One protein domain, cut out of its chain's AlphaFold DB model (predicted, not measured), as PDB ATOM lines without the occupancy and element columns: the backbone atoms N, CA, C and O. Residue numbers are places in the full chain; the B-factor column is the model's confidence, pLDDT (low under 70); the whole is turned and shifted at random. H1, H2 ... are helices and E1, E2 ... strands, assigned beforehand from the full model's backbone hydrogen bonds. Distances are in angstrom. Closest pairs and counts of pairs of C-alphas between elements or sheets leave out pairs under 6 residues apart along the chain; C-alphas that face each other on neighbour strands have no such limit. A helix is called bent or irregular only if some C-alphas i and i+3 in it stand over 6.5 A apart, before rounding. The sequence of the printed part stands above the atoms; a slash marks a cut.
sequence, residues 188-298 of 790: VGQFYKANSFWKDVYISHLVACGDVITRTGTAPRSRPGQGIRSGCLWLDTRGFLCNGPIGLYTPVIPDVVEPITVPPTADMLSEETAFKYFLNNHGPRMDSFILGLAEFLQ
ATOM      1  N   VAL A 188     140.242 145.459  95.280       79.38
ATOM      2  CA  VAL A 188     141.636 145.945  95.322       79.38
ATOM      3  C   VAL A 188     142.363 145.694  93.998       79.38
ATOM      4  O   VAL A 188     143.106 146.561  93.543       79.38
ATOM      5  N   GLY A 189     142.074 144.588  93.306       75.75
ATOM      6  CA  GLY A 189     142.612 144.292  91.971       75.75
ATOM      7  C   GLY A 189     142.282 145.315  90.864       75.75
ATOM      8  O   GLY A 189     142.901 145.253  89.806       75.75
ATOM      9  N   GLN A 190     141.355 146.261  91.078       77.19
ATOM     10  CA  GLN A 190     141.033 147.333  90.119       77.19
ATOM     11  C   GLN A 190     142.006 148.524  90.199       77.19
ATOM     12  O   GLN A 190     142.288 149.153  89.181       77.19
ATOM     13  N   PHE A 191     142.532 148.832  91.391       77.06
ATOM     14  CA  PHE A 191     143.449 149.962  91.632       77.06
ATOM     15  C   PHE A 191     144.829 149.538  92.164       77.06
ATOM     16  O   PHE A 191     145.725 150.367  92.359       77.06
ATOM     17  N   TYR A 192     145.032 148.243  92.401       74.25
ATOM     18  CA  TYR A 192     146.343 147.666  92.642       74.25
ATOM     19  C   TYR A 192     147.203 147.782  91.370       74.25
ATOM     20  O   TYR A 192     146.922 147.172  90.338       74.25
ATOM     21  N   LYS A 193     148.273 148.575  91.459       67.12
ATOM     22  CA  LYS A 193     149.372 148.602  90.491       67.12
ATOM     23  C   LYS A 193     150.461 147.662  91.000       67.12
ATOM     24  O   LYS A 193     150.745 147.677  92.194       67.12
ATOM     25  N   ALA A 194     151.058 146.885  90.099       63.44
ATOM     26  CA  ALA A 194     152.286 146.150  90.390       63.44
ATOM     27  C   ALA A 194     153.459 147.119  90.631       63.44
ATOM     28  O   ALA A 194     153.366 148.294  90.267       63.44
ATOM     29  N   ASN A 195     154.557 146.593  91.179       70.88
ATOM     30  CA  ASN A 195     155.791 147.319  91.503       70.88
ATOM     31  C   ASN A 195     155.600 148.316  92.666       70.88
ATOM     32  O   ASN A 195     155.865 149.508  92.529       70.88
ATOM     33  N   SER A 196     155.084 147.825  93.801       82.00
ATOM     34  CA  SER A 196     154.708 148.622  94.982       82.00
ATOM     35  C   SER A 196     155.073 147.841  96.256       82.00
ATOM     36  O   SER A 196     154.227 147.183  96.861       82.00
ATOM     37  N   PHE A 197     156.359 147.830  96.618       88.50
ATOM     38  CA  PHE A 197     156.891 146.866  97.588       88.50
ATOM     39  C   PHE A 197     156.289 147.001  98.992       88.50
ATOM     40  O   PHE A 197     155.894 145.996  99.585       88.50
ATOM     41  N   TRP A 198     156.169 148.212  99.540       91.12
ATOM     42  CA  TRP A 198     155.640 148.386 100.900       91.12
ATOM     43  C   TRP A 198     154.139 148.114 100.975       91.12
ATOM     44  O   TRP A 198     153.646 147.623 101.996       91.12
ATOM     45  N   LYS A 199     153.423 148.332  99.872       86.75
ATOM     46  CA  LYS A 199     152.044 147.877  99.692       86.75
ATOM     47  C   LYS A 199     151.933 146.350  99.629       86.75
ATOM     48  O   LYS A 199     150.978 145.808 100.182       86.75
ATOM     49  N   ASP A 200     152.897 145.651  99.030       85.56
ATOM     50  CA  ASP A 200     152.939 144.184  99.033       85.56
ATOM     51  C   ASP A 200     153.256 143.625 100.430       85.56
ATOM     52  O   ASP A 200     152.570 142.704 100.882       85.56
ATOM     53  N   VAL A 201     154.189 144.237 101.173       88.62
ATOM     54  CA  VAL A 201     154.424 143.934 102.602       88.62
ATOM     55  C   VAL A 201     153.131 144.120 103.408       88.62
ATOM     56  O   VAL A 201     152.735 143.236 104.171       88.62
ATOM     57  N   TYR A 202     152.429 145.240 103.210       88.50
ATOM     58  CA  TYR A 202     151.165 145.523 103.889       88.50
ATOM     59  C   TYR A 202     150.072 144.497 103.564       88.50
ATOM     60  O   TYR A 202     149.465 143.943 104.484       88.50
ATOM     61  N   ILE A 203     149.840 144.200 102.281       83.19
ATOM     62  CA  ILE A 203     148.811 143.237 101.862       83.19
ATOM     63  C   ILE A 203     149.152 141.825 102.361       83.19
ATOM     64  O   ILE A 203     148.236 141.125 102.790       83.19
ATOM     65  N   SER A 204     150.432 141.432 102.401       81.50
ATOM     66  CA  SER A 204     150.874 140.153 102.991       81.50
ATOM     67  C   SER A 204     150.343 139.979 104.418       81.50
ATOM     68  O   SER A 204     149.638 139.015 104.724       81.50
ATOM     69  N   HIS A 205     150.628 140.952 105.288       82.56
ATOM     70  CA  HIS A 205     150.218 140.908 106.691       82.56
ATOM     71  C   HIS A 205     148.705 141.079 106.878       82.56
ATOM     72  O   HIS A 205     148.106 140.349 107.667       82.56
ATOM     73  N   LEU A 206     148.065 141.980 106.123       81.56
ATOM     74  CA  LEU A 206     146.615 142.193 106.183       81.56
ATOM     75  C   LEU A 206     145.838 140.914 105.841       81.56
ATOM     76  O   LEU A 206     144.856 140.585 106.507       81.56
ATOM     77  N   VAL A 207     146.289 140.194 104.811       74.88
ATOM     78  CA  VAL A 207     145.648 138.967 104.327       74.88
ATOM     79  C   VAL A 207     145.921 137.790 105.262       74.88
ATOM     80  O   VAL A 207     144.988 137.054 105.572       74.88
ATOM     81  N   ALA A 208     147.140 137.646 105.788       71.81
ATOM     82  CA  ALA A 208     147.463 136.582 106.741       71.81
ATOM     83  C   ALA A 208     146.829 136.792 108.138       71.81
ATOM     84  O   ALA A 208     146.480 135.823 108.807       71.81
ATOM     85  N   CYS A 209     146.563 138.036 108.562       64.38
ATOM     86  CA  CYS A 209     145.684 138.324 109.712       64.38
ATOM     87  C   CYS A 209     144.177 138.170 109.397       64.38
ATOM     88  O   CYS A 209     143.333 138.207 110.303       64.38
ATOM     89  N   GLY A 210     143.818 138.018 108.118       55.97
ATOM     90  CA  GLY A 210     142.473 137.743 107.613       55.97
ATOM     91  C   GLY A 210     142.157 136.246 107.599       55.97
ATOM     92  O   GLY A 210     141.844 135.701 106.542       55.97
ATOM     93  N   ASP A 211     142.247 135.607 108.771       47.19
ATOM     94  CA  ASP A 211     142.262 134.154 109.057       47.19
ATOM     95  C   ASP A 211     140.979 133.366 108.662       47.19
ATOM     96  O   ASP A 211     140.293 132.741 109.475       47.19
ATOM     97  N   VAL A 212     140.573 133.481 107.394       43.97
ATOM     98  CA  VAL A 212     139.275 133.019 106.866       43.97
ATOM     99  C   VAL A 212     139.344 132.578 105.394       43.97
ATOM    100  O   VAL A 212     138.430 131.901 104.926       43.97
ATOM    101  N   ILE A 213     140.431 132.851 104.657       44.72
ATOM    102  CA  ILE A 213     140.657 132.256 103.317       44.72
ATOM    103  C   ILE A 213     140.690 130.712 103.398       44.72
ATOM    104  O   ILE A 213     140.344 130.015 102.449       44.72
ATOM    105  N   THR A 214     141.002 130.171 104.578       40.81
ATOM    106  CA  THR A 214     140.906 128.748 104.941       40.81
ATOM    107  C   THR A 214     139.474 128.246 105.194       40.81
ATOM    108  O   THR A 214     139.253 127.033 105.176       40.81
ATOM    109  N   ARG A 215     138.499 129.138 105.433       38.12
ATOM    110  CA  ARG A 215     137.120 128.808 105.851       38.12
ATOM    111  C   ARG A 215     136.059 128.916 104.757       38.12
ATOM    112  O   ARG A 215     135.053 128.223 104.877       38.12
ATOM    113  N   THR A 216     136.236 129.731 103.713       39.78
ATOM    114  CA  THR A 216     135.183 129.884 102.681       39.78
ATOM    115  C   THR A 216     135.050 128.672 101.754       39.78
ATOM    116  O   THR A 216     134.045 128.545 101.061       39.78
ATOM    117  N   GLY A 217     136.066 127.801 101.687       38.06
ATOM    118  CA  GLY A 217     136.120 126.620 100.807       38.06
ATOM    119  C   GLY A 217     136.294 126.927  99.309       38.06
ATOM    120  O   GLY A 217     136.879 126.124  98.592       38.06
ATOM    121  N   THR A 218     135.850 128.106  98.871       37.25
ATOM    122  CA  THR A 218     135.839 128.608  97.483       37.25
ATOM    123  C   THR A 218     137.166 129.202  97.007       37.25
ATOM    124  O   THR A 218     137.377 129.396  95.811       37.25
ATOM    125  N   ALA A 219     138.099 129.484  97.921       40.94
ATOM    126  CA  ALA A 219     139.497 129.642  97.547       40.94
ATOM    127  C   ALA A 219     140.087 128.233  97.353       40.94
ATOM    128  O   ALA A 219     140.119 127.467  98.321       40.94
ATOM    129  N   PRO A 220     140.568 127.853  96.150       35.56
ATOM    130  CA  PRO A 220     141.173 126.541  95.960       35.56
ATOM    131  C   PRO A 220     142.358 126.416  96.916       35.56
ATOM    132  O   PRO A 220     143.254 127.265  96.884       35.56
ATOM    133  N   ARG A 221     142.341 125.378  97.771       36.16
ATOM    134  CA  ARG A 221     143.377 125.115  98.786       36.16
ATOM    135  C   ARG A 221     144.754 125.229  98.146       36.16
ATOM    136  O   ARG A 221     145.198 124.321  97.441       36.16
ATOM    137  N   SER A 222     145.404 126.363  98.387       37.88
ATOM    138  CA  SER A 222     146.748 126.613  97.890       37.88
ATOM    139  C   SER A 222     147.649 125.606  98.590       37.88
ATOM    140  O   SER A 222     147.575 125.449  99.810       37.88
ATOM    141  N   ARG A 223     148.416 124.830  97.815       33.81
ATOM    142  CA  ARG A 223     149.334 123.850  98.413       33.81
ATOM    143  C   ARG A 223     150.315 124.605  99.321       33.81
ATOM    144  O   ARG A 223     150.656 125.731  98.968       33.81
ATOM    145  N   PRO A 224     150.814 124.020 100.423       31.22
ATOM    146  CA  PRO A 224     151.896 124.635 101.191       31.22
ATOM    147  C   PRO A 224     153.029 125.088 100.253       31.22
ATOM    148  O   PRO A 224     153.497 124.302  99.429       31.22
ATOM    149  N   GLY A 225     153.397 126.372 100.309       36.47
ATOM    150  CA  GLY A 225     154.354 126.998  99.381       36.47
ATOM    151  C   GLY A 225     153.764 127.630  98.105       36.47
ATOM    152  O   GLY A 225     154.502 128.259  97.348       36.47
ATOM    153  N   GLN A 226     152.455 127.533  97.852       42.62
ATOM    154  CA  GLN A 226     151.750 128.425  96.923       42.62
ATOM    155  C   GLN A 226     151.193 129.617  97.703       42.62
ATOM    156  O   GLN A 226     150.369 129.441  98.594       42.62
ATOM    157  N   GLY A 227     151.649 130.819  97.348       48.47
ATOM    158  CA  GLY A 227     151.215 132.058  97.988       48.47
ATOM    159  C   GLY A 227     149.717 132.347  97.836       48.47
ATOM    160  O   GLY A 227     149.025 131.798  96.971       48.47
ATOM    161  N   ILE A 228     149.225 133.250  98.676       52.72
ATOM    162  CA  ILE A 228     147.813 133.590  98.798       52.72
ATOM    163  C   ILE A 228     147.362 134.428  97.595       52.72
ATOM    164  O   ILE A 228     148.016 135.392  97.191       52.72
ATOM    165  N   ARG A 229     146.202 134.076  97.027       55.16
ATOM    166  CA  ARG A 229     145.498 134.868  96.007       55.16
ATOM    167  C   ARG A 229     144.414 135.715  96.660       55.16
ATOM    168  O   ARG A 229     143.300 135.231  96.860       55.16
ATOM    169  N   SER A 230     144.696 136.986  96.939       62.59
ATOM    170  CA  SER A 230     143.718 137.884  97.565       62.59
ATOM    171  C   SER A 230     142.707 138.458  96.560       62.59
ATOM    172  O   SER A 230     142.618 139.659  96.321       62.59
ATOM    173  N   GLY A 231     141.911 137.576  95.946       68.50
ATOM    174  CA  GLY A 231     140.732 137.967  95.158       68.50
ATOM    175  C   GLY A 231     139.540 138.407  96.014       68.50
ATOM    176  O   GLY A 231     138.542 138.866  95.469       68.50
ATOM    177  N   CYS A 232     139.634 138.265  97.338       76.06
ATOM    178  CA  CYS A 232     138.572 138.577  98.295       76.06
ATOM    179  C   CYS A 232     138.754 139.937  98.992       76.06
ATOM    180  O   CYS A 232     137.988 140.230  99.902       76.06
ATOM    181  N   LEU A 233     139.751 140.752  98.626       82.19
ATOM    182  CA  LEU A 233     140.036 142.022  99.303       82.19
ATOM    183  C   LEU A 233     139.376 143.213  98.590       82.19
ATOM    184  O   LEU A 233     139.595 143.446  97.396       82.19
ATOM    185  N   TRP A 234     138.597 143.986  99.344       85.00
ATOM    186  CA  TRP A 234     137.826 145.138  98.869       85.00
ATOM    187  C   TRP A 234     138.087 146.364  99.743       85.00
ATOM    188  O   TRP A 234     138.358 146.238 100.933       85.00
ATOM    189  N   LEU A 235     137.967 147.549  99.153       87.50
ATOM    190  CA  LEU A 235     137.942 148.838  99.839       87.50
ATOM    191  C   LEU A 235     136.493 149.330  99.929       87.50
ATOM    192  O   LEU A 235     135.799 149.358  98.912       87.50
ATOM    193  N   ASP A 236     136.043 149.726 101.117       85.81
ATOM    194  CA  ASP A 236     134.721 150.324 101.321       85.81
ATOM    195  C   ASP A 236     134.731 151.864 101.228       85.81
ATOM    196  O   ASP A 236     135.775 152.522 101.241       85.81
ATOM    197  N   THR A 237     133.538 152.462 101.178       83.44
ATOM    198  CA  THR A 237     133.350 153.925 101.124       83.44
ATOM    199  C   THR A 237     133.731 154.671 102.408       83.44
ATOM    200  O   THR A 237     133.719 155.903 102.417       83.44
ATOM    201  N   ARG A 238     134.088 153.964 103.489       82.50
ATOM    202  CA  ARG A 238     134.598 154.545 104.743       82.50
ATOM    203  C   ARG A 238     136.131 154.638 104.743       82.50
ATOM    204  O   ARG A 238     136.690 155.217 105.670       82.50
ATOM    205  N   GLY A 239     136.802 154.085 103.728       85.25
ATOM    206  CA  GLY A 239     138.261 154.030 103.638       85.25
ATOM    207  C   GLY A 239     138.883 152.801 104.307       85.25
ATOM    208  O   GLY A 239     140.090 152.808 104.563       85.25
ATOM    209  N   PHE A 240     138.094 151.761 104.597       86.62
ATOM    210  CA  PHE A 240     138.566 150.527 105.227       86.62
ATOM    211  C   PHE A 240     138.652 149.367 104.233       86.62
ATOM    212  O   PHE A 240     137.811 149.194 103.349       86.62
ATOM    213  N   LEU A 241     139.686 148.546 104.403       86.62
ATOM    214  CA  LEU A 241     139.907 147.321 103.649       86.62
ATOM    215  C   LEU A 241     139.253 146.142 104.373       86.62
ATOM    216  O   LEU A 241     139.465 145.926 105.567       86.62
ATOM    217  N   CYS A 242     138.455 145.377 103.640       81.81
ATOM    218  CA  CYS A 242     137.634 144.300 104.174       81.81
ATOM    219  C   CYS A 242     137.630 143.075 103.254       81.81
ATOM    220  O   CYS A 242     137.906 143.149 102.053       81.81
ATOM    221  N   ASN A 243     137.311 141.927 103.844       79.69
ATOM    222  CA  ASN A 243     137.125 140.675 103.132       79.69
ATOM    223  C   ASN A 243     135.698 140.584 102.589       79.69
ATOM    224  O   ASN A 243     134.722 140.812 103.309       79.69
ATOM    225  N   GLY A 244     135.584 140.211 101.323       78.56
ATOM    226  CA  GLY A 244     134.331 140.125 100.596       78.56
ATOM    227  C   GLY A 244     134.313 139.006  99.557       78.56
ATOM    228  O   GLY A 244     135.191 138.142  99.556       78.56
ATOM    229  N   PRO A 245     133.297 138.978  98.681       75.69
ATOM    230  CA  PRO A 245     133.172 137.957  97.644       75.69
ATOM    231  C   PRO A 245     134.405 137.933  96.729       75.69
ATOM    232  O   PRO A 245     135.009 138.969  96.480       75.69
ATOM    233  N   ILE A 246     134.750 136.768  96.171       73.94
ATOM    234  CA  ILE A 246     135.793 136.669  95.133       73.94
ATOM    235  C   ILE A 246     135.461 137.619  93.965       73.94
ATOM    236  O   ILE A 246     134.408 137.485  93.338       73.94
ATOM    237  N   GLY A 247     136.368 138.561  93.695       69.50
ATOM    238  CA  GLY A 247     136.342 139.519  92.591       69.50
ATOM    239  C   GLY A 247     137.650 139.493  91.795       69.50
ATOM    240  O   GLY A 247     138.138 138.427  91.418       69.50
ATOM    241  N   LEU A 248     138.231 140.667  91.520       68.25
ATOM    242  CA  LEU A 248     139.503 140.770  90.793       68.25
ATOM    243  C   LEU A 248     140.692 140.377  91.684       68.25
ATOM    244  O   LEU A 248     140.948 141.007  92.707       68.25
ATOM    245  N   TYR A 249     141.448 139.364  91.254       67.56
ATOM    246  CA  TYR A 249     142.647 138.884  91.940       67.56
ATOM    247  C   TYR A 249     143.773 139.929  91.981       67.56
ATOM    248  O   TYR A 249     144.182 140.453  90.943       67.56
ATOM    249  N   THR A 250     144.342 140.145  93.170       63.38
ATOM    250  CA  THR A 250     145.711 140.664  93.328       63.38
ATOM    251  C   THR A 250     146.742 139.651  92.798       63.38
ATOM    252  O   THR A 250     146.395 138.488  92.552       63.38
ATOM    253  N   PRO A 251     148.029 140.030  92.672       63.16
ATOM    254  CA  PRO A 251     149.108 139.059  92.530       63.16
ATOM    255  C   PRO A 251     149.114 138.008  93.647       63.16
ATOM    256  O   PRO A 251     148.499 138.175  94.704       63.16
ATOM    257  N   VAL A 252     149.829 136.915  93.380       63.06
ATOM    258  CA  VAL A 252     150.163 135.898  94.381       63.06
ATOM    259  C   VAL A 252     151.231 136.482  95.303       63.06
ATOM    260  O   VAL A 252     152.248 136.964  94.813       63.06
ATOM    261  N   ILE A 253     151.000 136.425  96.611       65.88
ATOM    262  CA  ILE A 253     151.867 136.983  97.663       65.88
ATOM    263  C   ILE A 253     152.217 135.841  98.638       65.88
ATOM    264  O   ILE A 253     151.358 134.983  98.853       65.88
ATOM    265  N   PRO A 254     153.444 135.738  99.188       63.94
ATOM    266  CA  PRO A 254     153.811 134.631 100.073       63.94
ATOM    267  C   PRO A 254     152.934 134.584 101.329       63.94
ATOM    268  O   PRO A 254     152.438 135.602 101.805       63.94
ATOM    269  N   ASP A 255     152.757 133.377 101.865       62.69
ATOM    270  CA  ASP A 255     152.107 133.176 103.160       62.69
ATOM    271  C   ASP A 255     153.027 133.648 104.303       62.69
ATOM    272  O   ASP A 255     154.256 133.579 104.187       62.69
ATOM    273  N   VAL A 256     152.448 134.144 105.399       67.94
ATOM    274  CA  VAL A 256     153.195 134.795 106.486       67.94
ATOM    275  C   VAL A 256     153.142 133.942 107.749       67.94
ATOM    276  O   VAL A 256     152.120 133.885 108.425       67.94
ATOM    277  N   VAL A 257     154.274 133.325 108.100       64.94
ATOM    278  CA  VAL A 257     154.391 132.387 109.236       64.94
ATOM    279  C   VAL A 257     154.054 133.038 110.589       64.94
ATOM    280  O   VAL A 257     153.411 132.412 111.425       64.94
ATOM    281  N   GLU A 258     154.449 134.298 110.793       73.62
ATOM    282  CA  GLU A 258     154.062 135.115 111.952       73.62
ATOM    283  C   GLU A 258     153.411 136.426 111.472       73.62
ATOM    284  O   GLU A 258     154.109 137.418 111.234       73.62
ATOM    285  N   PRO A 259     152.081 136.462 111.270       75.88
ATOM    286  CA  PRO A 259     151.416 137.638 110.728       75.88
ATOM    287  C   PRO A 259     151.244 138.734 111.789       75.88
ATOM    288  O   PRO A 259     150.801 138.494 112.912       75.88
ATOM    289  N   ILE A 260     151.595 139.967 111.416       84.44
ATOM    290  CA  ILE A 260     151.516 141.155 112.267       84.44
ATOM    291  C   ILE A 260     150.193 141.880 112.006       84.44
ATOM    292  O   ILE A 260     149.876 142.202 110.863       84.44
ATOM    293  N   THR A 261     149.439 142.192 113.064       84.69
ATOM    294  CA  THR A 261     148.168 142.923 112.955       84.69
ATOM    295  C   THR A 261     148.384 144.360 112.479       84.69
ATOM    296  O   THR A 261     148.709 145.246 113.268       84.69
ATOM    297  N   VAL A 262     148.159 144.592 111.186       87.25
ATOM    298  CA  VAL A 262     148.240 145.906 110.529       87.25
ATOM    299  C   VAL A 262     146.890 146.648 110.536       87.25
ATOM    300  O   VAL A 262     145.839 145.999 110.564       87.25
ATOM    301  N   PRO A 263     146.867 147.998 110.488       89.44
ATOM    302  CA  PRO A 263     145.629 148.769 110.371       89.44
ATOM    303  C   PRO A 263     144.947 148.487 109.023       89.44
ATOM    304  O   PRO A 263     145.608 148.630 108.000       89.44
ATOM    305  N   PRO A 264     143.650 148.128 108.973       87.25
ATOM    306  CA  PRO A 264     142.945 147.807 107.731       87.25
ATOM    307  C   PRO A 264     142.447 149.074 107.011       87.25
ATOM    308  O   PRO A 264     141.280 149.168 106.636       87.25
ATOM    309  N   THR A 265     143.298 150.088 106.862       89.00
ATOM    310  CA  THR A 265     142.931 151.418 106.347       89.00
ATOM    311  C   THR A 265     143.566 151.700 104.983       89.00
ATOM    312  O   THR A 265     144.582 151.112 104.605       89.00
ATOM    313  N   ALA A 266     142.937 152.571 104.191       87.00
ATOM    314  CA  ALA A 266     143.366 152.854 102.820       87.00
ATOM    315  C   ALA A 266     144.681 153.650 102.723       87.00
ATOM    316  O   ALA A 266     145.374 153.558 101.712       87.00
ATOM    317  N   ASP A 267     145.054 154.404 103.756       90.44
ATOM    318  CA  ASP A 267     146.319 155.147 103.822       90.44
ATOM    319  C   ASP A 267     147.542 154.220 103.903       90.44
ATOM    320  O   ASP A 267     148.582 154.541 103.329       90.44
ATOM    321  N   MET A 268     147.398 153.033 104.501       90.06
ATOM    322  CA  MET A 268     148.410 151.966 104.499       90.06
ATOM    323  C   MET A 268     148.687 151.379 103.098       90.06
ATOM    324  O   MET A 268     149.655 150.647 102.924       90.06
ATOM    325  N   LEU A 269     147.893 151.715 102.071       86.06
ATOM    326  CA  LEU A 269     148.204 151.390 100.668       86.06
ATOM    327  C   LEU A 269     149.218 152.362 100.031       86.06
ATOM    328  O   LEU A 269     149.582 152.169  98.867       86.06
ATOM    329  N   SER A 270     149.627 153.413 100.749       88.75
ATOM    330  CA  SER A 270     150.713 154.318 100.363       88.75
ATOM    331  C   SER A 270     152.062 153.731 100.768       88.75
ATOM    332  O   SER A 270     152.247 153.362 101.930       88.75
ATOM    333  N   GLU A 271     153.023 153.714  99.840       88.75
ATOM    334  CA  GLU A 271     154.388 153.235 100.096       88.75
ATOM    335  C   GLU A 271     155.025 153.940 101.304       88.75
ATOM    336  O   GLU A 271     155.590 153.286 102.175       88.75
ATOM    337  N   GLU A 272     154.878 155.267 101.405       92.06
ATOM    338  CA  GLU A 272     155.460 156.062 102.493       92.06
ATOM    339  C   GLU A 272     154.826 155.741 103.857       92.06
ATOM    340  O   GLU A 272     155.533 155.645 104.864       92.06
ATOM    341  N   THR A 273     153.502 155.552 103.899       93.88
ATOM    342  CA  THR A 273     152.768 155.230 105.131       93.88
ATOM    343  C   THR A 273     153.114 153.826 105.611       93.88
ATOM    344  O   THR A 273     153.470 153.654 106.776       93.88
ATOM    345  N   ALA A 274     153.075 152.836 104.714       93.12
ATOM    346  CA  ALA A 274     153.433 151.456 105.025       93.12
ATOM    347  C   ALA A 274     154.898 151.345 105.478       93.12
ATOM    348  O   ALA A 274     155.164 150.787 106.543       93.12
ATOM    349  N   PHE A 275     155.840 151.949 104.743       94.94
ATOM    350  CA  PHE A 275     157.257 151.996 105.115       94.94
ATOM    351  C   PHE A 275     157.463 152.556 106.528       94.94
ATOM    352  O   PHE A 275     158.065 151.896 107.377       94.94
ATOM    353  N   LYS A 276     156.903 153.741 106.814       95.44
ATOM    354  CA  LYS A 276     156.992 154.372 108.142       95.44
ATOM    355  C   LYS A 276     156.319 153.534 109.227       95.44
ATOM    356  O   LYS A 276     156.841 153.467 110.338       95.44
ATOM    357  N   TYR A 277     155.195 152.883 108.929       95.44
ATOM    358  CA  TYR A 277     154.519 151.995 109.872       95.44
ATOM    359  C   TYR A 277     155.406 150.801 110.251       95.44
ATOM    360  O   TYR A 277     155.635 150.573 111.442       95.44
ATOM    361  N   PHE A 278     155.943 150.070 109.272       94.81
ATOM    362  CA  PHE A 278     156.779 148.895 109.533       94.81
ATOM    363  C   PHE A 278     158.107 149.266 110.200       94.81
ATOM    364  O   PHE A 278     158.515 148.605 111.158       94.81
ATOM    365  N   LEU A 279     158.738 150.361 109.763       95.62
ATOM    366  CA  LEU A 279     159.977 150.877 110.346       95.62
ATOM    367  C   LEU A 279     159.808 151.232 111.828       95.62
ATOM    368  O   LEU A 279     160.583 150.764 112.661       95.62
ATOM    369  N   ASN A 280     158.784 152.024 112.159       95.50
ATOM    370  CA  ASN A 280     158.619 152.586 113.501       95.50
ATOM    371  C   ASN A 280     158.034 151.588 114.514       95.50
ATOM    372  O   ASN A 280     158.393 151.645 115.688       95.50
ATOM    373  N   ASN A 281     157.129 150.694 114.094       93.31
ATOM    374  CA  ASN A 281     156.426 149.791 115.016       93.31
ATOM    375  C   ASN A 281     157.084 148.407 115.151       93.31
ATOM    376  O   ASN A 281     156.854 147.717 116.148       93.31
ATOM    377  N   HIS A 282     157.874 147.974 114.160       92.00
ATOM    378  CA  HIS A 282     158.381 146.596 114.089       92.00
ATOM    379  C   HIS A 282     159.888 146.506 113.815       92.00
ATOM    380  O   HIS A 282     160.543 145.627 114.386       92.00
ATOM    381  N   GLY A 283     160.445 147.421 113.010       91.44
ATOM    382  CA  GLY A 283     161.885 147.567 112.776       91.44
ATOM    383  C   GLY A 283     162.577 146.219 112.510       91.44
ATOM    384  O   GLY A 283     162.160 145.527 111.584       91.44
ATOM    385  N   PRO A 284     163.562 145.786 113.328       91.88
ATOM    386  CA  PRO A 284     164.314 144.544 113.103       91.88
ATOM    387  C   PRO A 284     163.462 143.278 112.932       91.88
ATOM    388  O   PRO A 284     163.907 142.334 112.286       91.88
ATOM    389  N   ARG A 285     162.228 143.235 113.461       91.12
ATOM    390  CA  ARG A 285     161.331 142.079 113.264       91.12
ATOM    391  C   ARG A 285     160.915 141.878 111.802       91.12
ATOM    392  O   ARG A 285     160.516 140.776 111.443       91.12
ATOM    393  N   MET A 286     161.009 142.919 110.977       92.00
ATOM    394  CA  MET A 286     160.660 142.878 109.557       92.00
ATOM    395  C   MET A 286     161.832 142.468 108.661       92.00
ATOM    396  O   MET A 286     161.587 142.054 107.532       92.00
ATOM    397  N   ASP A 287     163.081 142.566 109.132       93.00
ATOM    398  CA  ASP A 287     164.282 142.465 108.285       93.00
ATOM    399  C   ASP A 287     164.341 141.119 107.520       93.00
ATOM    400  O   ASP A 287     164.653 141.091 106.330       93.00
ATOM    401  N   SER A 288     163.929 140.015 108.160       89.88
ATOM    402  CA  SER A 288     163.795 138.688 107.527       89.88
ATOM    403  C   SER A 288     162.627 138.603 106.535       89.88
ATOM    404  O   SER A 288     162.769 138.062 105.437       89.88
ATOM    405  N   PHE A 289     161.469 139.173 106.890       89.12
ATOM    406  CA  PHE A 289     160.274 139.138 106.043       89.12
ATOM    407  C   PHE A 289     160.457 139.952 104.755       89.12
ATOM    408  O   PHE A 289     160.057 139.509 103.682       89.12
ATOM    409  N   ILE A 290     161.102 141.116 104.849       92.00
ATOM    410  CA  ILE A 290     161.386 142.008 103.719       92.00
ATOM    411  C   ILE A 290     162.245 141.303 102.666       92.00
ATOM    412  O   ILE A 290     161.894 141.308 101.485       92.00
ATOM    413  N   LEU A 291     163.328 140.645 103.086       90.94
ATOM    414  CA  LEU A 291     164.169 139.882 102.165       90.94
ATOM    415  C   LEU A 291     163.420 138.661 101.602       90.94
ATOM    416  O   LEU A 291     163.477 138.427 100.397       90.94
ATOM    417  N   GLY A 292     162.664 137.929 102.432       87.00
ATOM    418  CA  GLY A 292     161.853 136.785 101.991       87.00
ATOM    419  C   GLY A 292     160.770 137.147 100.966       87.00
ATOM    420  O   GLY A 292     160.556 136.415  99.998       87.00
ATOM    421  N   LEU A 293     160.122 138.306 101.121       85.62
ATOM    422  CA  LEU A 293     159.171 138.829 100.141       85.62
ATOM    423  C   LEU A 293     159.879 139.246  98.844       85.62
ATOM    424  O   LEU A 293     159.386 138.929  97.764       85.62
ATOM    425  N   ALA A 294     161.037 139.905  98.923       87.75
ATOM    426  CA  ALA A 294     161.811 140.278  97.738       87.75
ATOM    427  C   ALA A 294     162.361 139.053  96.975       87.75
ATOM    428  O   ALA A 294     162.360 139.046  95.744       87.75
ATOM    429  N   GLU A 295     162.749 137.979  97.669       85.12
ATOM    430  CA  GLU A 295     163.042 136.684  97.043       85.12
ATOM    431  C   GLU A 295     161.795 136.090  96.369       85.12
ATOM    432  O   GLU A 295     161.880 135.599  95.244       85.12
ATOM    433  N   PHE A 296     160.618 136.154  96.997       79.56
ATOM    434  CA  PHE A 296     159.388 135.671  96.363       79.56
ATOM    435  C   PHE A 296     159.023 136.474  95.100       79.56
ATOM    436  O   PHE A 296     158.614 135.884  94.098       79.56
ATOM    437  N   LEU A 297     159.198 137.800  95.138       79.06
ATOM    438  CA  LEU A 297     158.901 138.741  94.051       79.06
ATOM    439  C   LEU A 297     159.971 138.782  92.938       79.06
ATOM    440  O   LEU A 297     159.865 139.601  92.023       79.06
ATOM    441  N   GLN A 298     160.974 137.896  92.979       76.50
ATOM    442  CA  GLN A 298     161.977 137.757  91.921       76.50
ATOM    443  C   GLN A 298     161.338 137.476  90.552       76.50
ATOM    444  O   GLN A 298     160.410 136.665  90.422       76.50
TER     445      GLN A 298
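What this domain is: This is residues 188 to 298 of the 790 residues of an uncharacterized protein of Moniliophthora roreri (strain MCA 2997) (UniProt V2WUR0). Helix H2 runs through the middle, with helices H4 and H5 on one side of it and the small strand hairpin E1 E2 on the other, and two long loops, residues 209 to 232 and 244 to 265, make up much of the rest. Short helix H1 is beside E1, and short H3 lies between the hairpin and H4. The printed part has 111 residues, in the order H1 H2 E1 E2 H3 H4 H5; the two-stranded sheet is antiparallel. The class is mostly helix, with under half of the residues in named elements; the whole is compact, radius of gyration of the C-alphas 13.3 A, spans 36 by 35 by 23 A.

How they stand to each other: H1, residues 188 to 191, comes closest to E1, residues 233 to 236, at the C-alphas of Val 188 and Trp 234, 5.3 A. H2, residues 197 to 208, touches H4, residues 271 to 281, with residues 197 to 202 alone, at a steep tilt of 62 degrees, the same way; the closest C-alphas are those of Trp 198 and Glu 271, 5.1 A. E1 and E2, residues 241 to 243, form a hairpin, with N 234 and O 242 at 2.9 A. H2 touches H3, residues 266 to 269, closest at the C-alphas of Lys 199 and Leu 269, 5.3 A. H5, residues 283 to 296, is close to H2 but not clearly touching, about perpendicular at 83 degrees, with the C-alphas of Val 201 and Ile 290 closest at 7.3 A. Every O i to N i+4 pair is within hydrogen-bond range in H2 and H4, and 6 of 10 in H5; H1 and H3 are too short for such a pair.

Where its parts are: H1 begins at C-alpha 188 (141.636, 145.945, 95.322). H2 is 16.7 A long, H4 15.4 A and H5 20.4 A. H5 is irregular, its C-alphas 285 and 288 7.1 A apart, and ends at C-alpha 296 (159.388, 135.671, 96.363).

The domain as a whole: The C-alphas farthest apart, of Thr 218 and Asn 280, are 36.7 A apart. The printed part has no cut; the links H2 to E1 and E2 to H3 are long. Confidence is low, pLDDT under 70, at residues 193 to 194, 209 to 231 and 247 to 257.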